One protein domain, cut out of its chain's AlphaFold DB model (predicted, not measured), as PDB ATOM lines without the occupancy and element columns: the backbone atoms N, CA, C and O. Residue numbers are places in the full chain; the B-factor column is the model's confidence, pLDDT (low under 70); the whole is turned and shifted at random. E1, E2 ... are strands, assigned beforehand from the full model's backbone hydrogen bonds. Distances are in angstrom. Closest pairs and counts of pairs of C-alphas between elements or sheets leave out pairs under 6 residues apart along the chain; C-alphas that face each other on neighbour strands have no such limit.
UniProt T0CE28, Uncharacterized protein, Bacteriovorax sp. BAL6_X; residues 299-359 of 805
ATOM      1  N   GLU A 299      -5.382 -57.032 -11.335       79.81
ATOM      2  CA  GLU A 299      -5.244 -55.975 -12.335       79.81
ATOM      3  C   GLU A 299      -3.839 -55.372 -12.302       79.81
ATOM      4  O   GLU A 299      -3.243 -55.175 -11.237       79.81
ATOM      5  N   ALA A 300      -3.309 -55.104 -13.495       77.69
ATOM      6  CA  ALA A 300      -2.047 -54.412 -13.673       77.69
ATOM      7  C   ALA A 300      -2.243 -52.910 -13.435       77.69
ATOM      8  O   ALA A 300      -3.146 -52.296 -14.002       77.69
ATOM      9  N   TYR A 301      -1.369 -52.304 -12.640       79.81
ATOM     10  CA  TYR A 301      -1.312 -50.860 -12.454       79.81
ATOM     11  C   TYR A 301       0.129 -50.364 -12.593       79.81
ATOM     12  O   TYR A 301       1.085 -51.064 -12.253       79.81
ATOM     13  N   GLN A 302       0.293 -49.153 -13.125       77.25
ATOM     14  CA  GLN A 302       1.608 -48.543 -13.307       77.25
ATOM     15  C   GLN A 302       2.048 -47.867 -12.007       77.25
ATOM     16  O   GLN A 302       1.384 -46.954 -11.514       77.25
ATOM     17  N   TYR A 303       3.175 -48.309 -11.453       75.44
ATOM     18  CA  TYR A 303       3.812 -47.711 -10.287       75.44
ATOM     19  C   TYR A 303       5.068 -46.962 -10.735       75.44
ATOM     20  O   TYR A 303       5.949 -47.533 -11.372       75.44
ATOM     21  N   LYS A 304       5.156 -45.661 -10.451       79.69
ATOM     22  CA  LYS A 304       6.287 -44.834 -10.894       79.69
ATOM     23  C   LYS A 304       7.533 -45.150 -10.068       79.69
ATOM     24  O   LYS A 304       7.486 -45.033  -8.846       79.69
ATOM     25  N   ILE A 305       8.636 -45.492 -10.734       79.94
ATOM     26  CA  ILE A 305       9.886 -45.905 -10.073       79.94
ATOM     27  C   ILE A 305      11.092 -44.994 -10.357       79.94
ATOM     28  O   ILE A 305      12.073 -45.078  -9.627       79.94
ATOM     29  N   GLY A 306      11.042 -44.103 -11.357       80.25
ATOM     30  CA  GLY A 306      12.162 -43.196 -11.671       80.25
ATOM     31  C   GLY A 306      11.986 -42.420 -12.982       80.25
ATOM     32  O   GLY A 306      10.851 -42.241 -13.424       80.25
ATOM     33  N   TYR A 307      13.091 -41.986 -13.606       78.88
ATOM     34  CA  TYR A 307      13.154 -41.347 -14.936       78.88
ATOM     35  C   TYR A 307      14.298 -41.934 -15.785       78.88
ATOM     36  O   TYR A 307      15.261 -42.462 -15.237       78.88
ATOM     37  N   HIS A 308      14.167 -41.899 -17.117       75.31
ATOM     38  CA  HIS A 308      15.221 -42.326 -18.050       75.31
ATOM     39  C   HIS A 308      16.318 -41.264 -18.187       75.31
ATOM     40  O   HIS A 308      16.016 -40.081 -18.155       75.31
ATOM     41  N   GLN A 309      17.561 -41.672 -18.439       75.31
ATOM     42  CA  GLN A 309      18.677 -40.764 -18.730       75.31
ATOM     43  C   GLN A 309      18.741 -40.442 -20.236       75.31
ATOM     44  O   GLN A 309      18.424 -41.297 -21.070       75.31
ATOM     45  N   LYS A 310      19.152 -39.222 -20.607       73.81
ATOM     46  CA  LYS A 310      19.392 -38.818 -22.002       73.81
ATOM     47  C   LYS A 310      20.767 -38.199 -22.188       73.81
ATOM     48  O   LYS A 310      21.246 -37.460 -21.334       73.81
ATOM     49  N   ARG A 311      21.346 -38.462 -23.361       72.19
ATOM     50  CA  ARG A 311      22.616 -37.896 -23.812       72.19
ATOM     51  C   ARG A 311      22.390 -36.556 -24.498       72.19
ATOM     52  O   ARG A 311      21.702 -36.508 -25.515       72.19
ATOM     53  N   VAL A 312      22.971 -35.488 -23.972       74.81
ATOM     54  CA  VAL A 312      22.888 -34.130 -24.536       74.81
ATOM     55  C   VAL A 312      24.272 -33.703 -25.019       74.81
ATOM     56  O   VAL A 312      25.270 -34.041 -24.383       74.81
ATOM     57  N   ILE A 313      24.347 -33.037 -26.178       72.44
ATOM     58  CA  ILE A 313      25.629 -32.631 -26.779       72.44
ATOM     59  C   ILE A 313      26.258 -31.528 -25.937       72.44
ATOM     60  O   ILE A 313      25.592 -30.575 -25.545       72.44
ATOM     61  N   VAL A 314      27.560 -31.655 -25.707       73.81
ATOM     62  CA  VAL A 314      28.365 -30.623 -25.062       73.81
ATOM     63  C   VAL A 314      28.754 -29.585 -26.117       73.81
ATOM     64  O   VAL A 314      29.376 -29.931 -27.117       73.81
ATOM     65  N   GLU A 315      28.418 -28.314 -25.911       76.25
ATOM     66  CA  GLU A 315      28.717 -27.224 -26.854       76.25
ATOM     67  C   GLU A 315      29.851 -26.313 -26.349       76.25
ATOM     68  O   GLU A 315      29.999 -26.085 -25.145       76.25
ATOM     69  N   VAL A 316      30.659 -25.785 -27.272       71.50
ATOM     70  CA  VAL A 316      31.779 -24.856 -27.031       71.50
ATOM     71  C   VAL A 316      31.661 -23.643 -27.953       71.50
ATOM     72  O   VAL A 316      31.169 -23.758 -29.064       71.50
ATOM     73  N   ASP A 317      32.077 -22.465 -27.503       74.06
ATOM     74  CA  ASP A 317      31.956 -21.233 -28.292       74.06
ATOM     75  C   ASP A 317      32.952 -21.181 -29.476       74.06
ATOM     76  O   ASP A 317      34.132 -21.504 -29.312       74.06
ATOM     77  N   VAL A 318      32.490 -20.733 -30.650       64.50
ATOM     78  CA  VAL A 318      33.297 -20.482 -31.861       64.50
ATOM     79  C   VAL A 318      34.100 -19.197 -31.681       64.50
ATOM     80  O   VAL A 318      33.559 -18.190 -31.226       64.50
ATOM     81  N   LEU A 319      35.370 -19.188 -32.086       66.88
ATOM     82  CA  LEU A 319      36.252 -18.015 -32.033       66.88
ATOM     83  C   LEU A 319      36.349 -17.325 -33.412       66.88
ATOM     84  O   LEU A 319      36.305 -17.994 -34.441       66.88
ATOM     85  N   ASP A 320      36.490 -15.998 -33.448       65.88
ATOM     86  CA  ASP A 320      36.666 -15.206 -34.672       65.88
ATOM     87  C   ASP A 320      38.096 -15.300 -35.241       65.88
ATOM     88  O   ASP A 320      38.977 -15.960 -34.685       65.88
ATOM     89  N   ALA A 321      38.360 -14.601 -36.352       64.19
ATOM     90  CA  ALA A 321      39.673 -14.582 -37.007       64.19
ATOM     91  C   ALA A 321      40.826 -14.041 -36.126       64.19
ATOM     92  O   ALA A 321      41.989 -14.209 -36.492       64.19
ATOM     93  N   ASN A 322      40.527 -13.435 -34.968       62.41
ATOM     94  CA  ASN A 322      41.498 -12.936 -33.992       62.41
ATOM     95  C   ASN A 322      41.551 -13.794 -32.708       62.41
ATOM     96  O   ASN A 322      42.295 -13.461 -31.784       62.41
ATOM     97  N   GLY A 323      40.788 -14.891 -32.631       60.59
ATOM     98  CA  GLY A 323      40.749 -15.795 -31.480       60.59
ATOM     99  C   GLY A 323      39.845 -15.346 -30.324       60.59
ATOM    100  O   GLY A 323      39.979 -15.882 -29.224       60.59
ATOM    101  N   GLN A 324      38.930 -14.393 -30.530       54.41
ATOM    102  CA  GLN A 324      37.917 -14.013 -29.532       54.41
ATOM    103  C   GLN A 324      36.594 -14.761 -29.780       54.41
ATOM    104  O   GLN A 324      36.175 -14.860 -30.931       54.41
ATOM    105  N   PRO A 325      35.908 -15.285 -28.743       68.44
ATOM    106  CA  PRO A 325      34.631 -15.972 -28.914       68.44
ATOM    107  C   PRO A 325      33.566 -15.069 -29.529       68.44
ATOM    108  O   PRO A 325      33.288 -13.978 -29.040       68.44
ATOM    109  N   THR A 326      32.944 -15.576 -30.583       61.97
ATOM    110  CA  THR A 326      31.878 -14.935 -31.362       61.97
ATOM    111  C   THR A 326      30.528 -14.934 -30.643       61.97
ATOM    112  O   THR A 326      29.615 -14.224 -31.058       61.97
ATOM    113  N   GLY A 327      30.388 -15.720 -29.568       63.94
ATOM    114  CA  GLY A 327      29.126 -15.935 -28.857       63.94
ATOM    115  C   GLY A 327      28.192 -16.950 -29.525       63.94
ATOM    116  O   GLY A 327      27.146 -17.265 -28.959       63.94
ATOM    117  N   GLU A 328      28.556 -17.492 -30.690       66.06
ATOM    118  CA  GLU A 328      27.923 -18.699 -31.216       66.06
ATOM    119  C   GLU A 328      28.545 -19.930 -30.565       66.06
ATOM    120  O   GLU A 328      29.766 -20.095 -30.557       66.06
ATOM    121  N   LYS A 329      27.693 -20.816 -30.042       70.69
ATOM    122  CA  LYS A 329      28.110 -22.136 -29.580       70.69
ATOM    123  C   LYS A 329      28.025 -23.127 -30.713       70.69
ATOM    124  O   LYS A 329      26.981 -23.282 -31.340       70.69
ATOM    125  N   GLU A 330      29.126 -23.826 -30.932       69.06
ATOM    126  CA  GLU A 330      29.157 -24.989 -31.785       69.06
ATOM    127  C   GLU A 330      29.247 -26.276 -30.958       69.06
ATOM    128  O   GLU A 330      29.918 -26.352 -29.924       69.06
ATOM    129  N   PRO A 331      28.569 -27.335 -31.401       75.62
ATOM    130  CA  PRO A 331      28.656 -28.626 -30.748       75.62
ATOM    131  C   PRO A 331      30.095 -29.167 -30.789       75.62
ATOM    132  O   PRO A 331      30.690 -29.313 -31.861       75.62
ATOM    133  N   LYS A 332      30.656 -29.474 -29.607       75.88
ATOM    134  CA  LYS A 332      32.045 -29.907 -29.426       75.88
ATOM    135  C   LYS A 332      32.263 -31.233 -30.136       75.88
ATOM    136  O   LYS A 332      31.690 -32.257 -29.751       75.88
ATOM    137  N   LYS A 333      33.122 -31.210 -31.149       73.56
ATOM    138  CA  LYS A 333      33.569 -32.402 -31.866       73.56
ATOM    139  C   LYS A 333      34.891 -32.898 -31.284       73.56
ATOM    140  O   LYS A 333      35.750 -32.104 -30.905       73.56
ATOM    141  N   ASP A 334      35.040 -34.209 -31.175       71.19
ATOM    142  CA  ASP A 334      36.297 -34.861 -30.846       71.19
ATOM    143  C   ASP A 334      37.262 -34.836 -32.045       71.19
ATOM    144  O   ASP A 334      36.927 -34.376 -33.140       71.19
ATOM    145  N   ALA A 335      38.488 -35.324 -31.849       65.19
ATOM    146  CA  ALA A 335      39.534 -35.317 -32.873       65.19
ATOM    147  C   ALA A 335      39.182 -36.118 -34.144       65.19
ATOM    148  O   ALA A 335      39.831 -35.943 -35.173       65.19
ATOM    149  N   ASN A 336      38.149 -36.962 -34.091       71.25
ATOM    150  CA  ASN A 336      37.656 -37.742 -35.224       71.25
ATOM    151  C   ASN A 336      36.424 -37.091 -35.879       71.25
ATOM    152  O   ASN A 336      35.816 -37.674 -36.777       71.25
ATOM    153  N   GLY A 337      36.053 -35.885 -35.438       60.84
ATOM    154  CA  GLY A 337      34.925 -35.123 -35.957       60.84
ATOM    155  C   GLY A 337      33.562 -35.531 -35.389       60.84
ATOM    156  O   GLY A 337      32.549 -35.090 -35.934       60.84
ATOM    157  N   GLN A 338      33.500 -36.339 -34.322       74.19
ATOM    158  CA  GLN A 338      32.242 -36.786 -33.707       74.19
ATOM    159  C   GLN A 338      31.854 -35.958 -32.478       74.19
ATOM    160  O   GLN A 338      32.708 -35.518 -31.721       74.19
ATOM    161  N   TYR A 339      30.557 -35.748 -32.251       76.75
ATOM    162  CA  TYR A 339      30.058 -34.947 -31.128       76.75
ATOM    163  C   TYR A 339      30.267 -35.620 -29.761       76.75
ATOM    164  O   TYR A 339      30.029 -36.818 -29.609       76.75
ATOM    165  N   VAL A 340      30.653 -34.840 -28.747       74.12
ATOM    166  CA  VAL A 340      30.769 -35.299 -27.350       74.12
ATOM    167  C   VAL A 340      29.439 -35.091 -26.614       74.12
ATOM    168  O   VAL A 340      28.847 -34.020 -26.714       74.12
ATOM    169  N   TYR A 341      28.982 -36.090 -25.848       76.94
ATOM    170  CA  TYR A 341      27.695 -36.071 -25.129       76.94
ATOM    171  C   TYR A 341      27.846 -36.368 -23.622       76.94
ATOM    172  O   TYR A 341      28.634 -37.249 -23.269       76.94
ATOM    173  N   GLU A 342      27.024 -35.744 -22.765       71.94
ATOM    174  CA  GLU A 342      26.854 -36.066 -21.327       71.94
ATOM    175  C   GLU A 342      25.449 -36.615 -21.004       71.94
ATOM    176  O   GLU A 342      24.501 -36.302 -21.721       71.94
ATOM    177  N   GLU A 343      25.303 -37.438 -19.955       76.00
ATOM    178  CA  GLU A 343      24.014 -38.037 -19.549       76.00
ATOM    179  C   GLU A 343      23.365 -37.316 -18.360       76.00
ATOM    180  O   GLU A 343      24.009 -37.116 -17.332       76.00
ATOM    181  N   VAL A 344      22.082 -36.957 -18.501       72.75
ATOM    182  CA  VAL A 344      21.241 -36.371 -17.436       72.75
ATOM    183  C   VAL A 344      19.836 -36.985 -17.421       72.75
ATOM    184  O   VAL A 344      19.334 -37.421 -18.460       72.75
ATOM    185  N   ASP A 345      19.166 -36.977 -16.261       72.00
ATOM    186  CA  ASP A 345      17.784 -37.461 -16.121       72.00
ATOM    187  C   ASP A 345      16.805 -36.662 -16.996       72.00
ATOM    188  O   ASP A 345      16.679 -35.437 -16.914       72.00
ATOM    189  N   ASP A 346      16.045 -37.375 -17.817       76.00
ATOM    190  CA  ASP A 346      14.993 -36.833 -18.658       76.00
ATOM    191  C   ASP A 346      13.667 -36.828 -17.894       76.00
ATOM    192  O   ASP A 346      12.879 -37.778 -17.935       76.00
ATOM    193  N   LEU A 347      13.398 -35.723 -17.199       75.19
ATOM    194  CA  LEU A 347      12.189 -35.536 -16.382       75.19
ATOM    195  C   LEU A 347      10.872 -35.669 -17.173       75.19
ATOM    196  O   LEU A 347       9.811 -35.863 -16.582       75.19
ATOM    197  N   ASN A 348      10.929 -35.625 -18.506       73.25
ATOM    198  CA  ASN A 348       9.781 -35.842 -19.386       73.25
ATOM    199  C   ASN A 348       9.538 -37.326 -19.720       73.25
ATOM    200  O   ASN A 348       8.542 -37.652 -20.368       73.25
ATOM    201  N   ARG A 349      10.417 -38.240 -19.283       72.81
ATOM    202  CA  ARG A 349      10.317 -39.689 -19.528       72.81
ATOM    203  C   ARG A 349      10.406 -40.484 -18.218       72.81
ATOM    204  O   ARG A 349      11.421 -41.135 -17.960       72.81
ATOM    205  N   PRO A 350       9.357 -40.445 -17.371       76.56
ATOM    206  CA  PRO A 350       9.286 -41.280 -16.177       76.56
ATOM    207  C   PRO A 350       9.270 -42.771 -16.526       76.56
ATOM    208  O   PRO A 350       8.615 -43.197 -17.477       76.56
ATOM    209  N   ILE A 351       9.966 -43.559 -15.712       76.50
ATOM    210  CA  ILE A 351       9.959 -45.019 -15.750       76.50
ATOM    211  C   ILE A 351       8.833 -45.501 -14.838       76.50
ATOM    212  O   ILE A 351       8.793 -45.176 -13.644       76.50
ATOM    213  N   PHE A 352       7.931 -46.297 -15.402       78.25
ATOM    214  CA  PHE A 352       6.894 -46.997 -14.659       78.25
ATOM    215  C   PHE A 352       7.188 -48.494 -14.639       78.25
ATOM    216  O   PHE A 352       7.589 -49.079 -15.643       78.25
ATOM    217  N   GLU A 353       6.980 -49.105 -13.481       77.62
ATOM    218  CA  GLU A 353       6.967 -50.547 -13.302       77.62
ATOM    219  C   GLU A 353       5.511 -51.009 -13.229       77.62
ATOM    220  O   GLU A 353       4.700 -50.450 -12.486       77.62
ATOM    221  N   THR A 354       5.168 -52.052 -13.980       78.44
ATOM    222  CA  THR A 354       3.840 -52.661 -13.874       78.44
ATOM    223  C   THR A 354       3.787 -53.540 -12.629       78.44
ATOM    224  O   THR A 354       4.505 -54.534 -12.538       78.44
ATOM    225  N   ARG A 355       2.916 -53.197 -11.678       78.56
ATOM    226  CA  ARG A 355       2.614 -54.010 -10.492       78.56
ATOM    227  C   ARG A 355       1.195 -54.554 -10.570       78.56
ATOM    228  O   ARG A 355       0.380 -54.069 -11.345       78.56
ATOM    229  N   TYR A 356       0.900 -55.567  -9.762       79.12
ATOM    230  CA  TYR A 356      -0.410 -56.212  -9.733       79.12
ATOM    231  C   TYR A 356      -1.061 -56.033  -8.367       79.12
ATOM    232  O   TYR A 356      -0.403 -56.225  -7.344       79.12
ATOM    233  N   ARG A 357      -2.355 -55.708  -8.348       77.06
ATOM    234  CA  ARG A 357      -3.182 -55.715  -7.131       77.06
ATOM    235  C   ARG A 357      -4.438 -56.550  -7.348       77.06
ATOM    236  O   ARG A 357      -4.913 -56.657  -8.477       77.06
ATOM    237  N   THR A 358      -4.964 -57.139  -6.282       76.25
ATOM    238  CA  THR A 358      -6.252 -57.844  -6.326       76.25
ATOM    239  C   THR A 358      -7.371 -56.834  -6.554       76.25
ATOM    240  O   THR A 358      -7.410 -55.790  -5.897       76.25
ATOM    241  N   VAL A 359      -8.263 -57.126  -7.498       75.81
ATOM    242  CA  VAL A 359      -9.442 -56.296  -7.761       75.81
ATOM    243  C   VAL A 359     -10.391 -56.395  -6.562       75.81
ATOM    244  O   VAL A 359     -10.671 -57.491  -6.077       75.81
TER     245      VAL A 359
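This is residues 299 to 359 of the 805 residues of an uncharacterized protein of Bacteriovorax sp. BAL6_X (UniProt T0CE28). A long, thin, two-stranded antiparallel ribbon, E1 beside E4, makes most of the length of a rod, and a short hairpin, E2 and E3, prolongs it at one end. Where the ribbon and the hairpin meet, the link from E3 to E4 loops out to one side around Asn 336. The printed part has 61 residues, with four named strands in the order E1, E2, E3, E4 and no named helix; its class is all strand. The strands form two separate sheets, E1 - E4 and E2 - E3, both antiparallel. The whole is extended, with a radius of gyration of the C-alphas of 20.8 A and spans of 72 by 24 by 10 A.

E1, residues 299 to 313, and E4, residues 341 to 358, are antiparallel neighbours at 174 degrees between their directions. C-alphas 307 and 350 face each other at 4.1 A, and C-alphas 313 and 341 at 4.3 A. N 301 and O 355 are within hydrogen-bond range at 2.8 A, as are N 346 and O 308 at 2.7 A. E4 bends by 51 degrees at residue 348. E1 runs on into E2, residues 315 to 319, across a break of 1 residue at 19 degrees; the two meet only through their link. E2 and E3, residues 325 to 331, form a hairpin, antiparallel at 142 degrees. In it, C-alphas 315 and 331 face each other at 4.1 A, and N 316 and O 330 are within hydrogen-bond range at 2.8 A. The closest C-alphas of E1 and E3 are those of Ile 313 and Pro 331, 6.4 A apart. E4 is apart from both E2 and E3.

E1 begins at C-alpha 299 (-5.244, -55.975, -12.335) and is 41.3 A long from first to last C-alpha. E4, 18 residues, is the longest strand by residues; it measures 44.5 A and ends at C-alpha 358 (-6.252, -57.844, -6.326). E2 is 13.0 A long, and E3 is 14.1 A long, beginning at C-alpha 325 (34.631, -15.972, -28.914).

The two C-alphas farthest apart are those of Asn 322 and Val 359, at 71.9 A, while the first and last printed C-alphas, of Glu 299 and Val 359, are 6.2 A apart. The printed part has no cut. The links E1 to E2 and E2 to E3 are tight, and the link E3 to E4, with 9 residues, is short. The mean pLDDT of the printed part is 72.9; residues 318 to 328, 330, 335 and 337 are under 70.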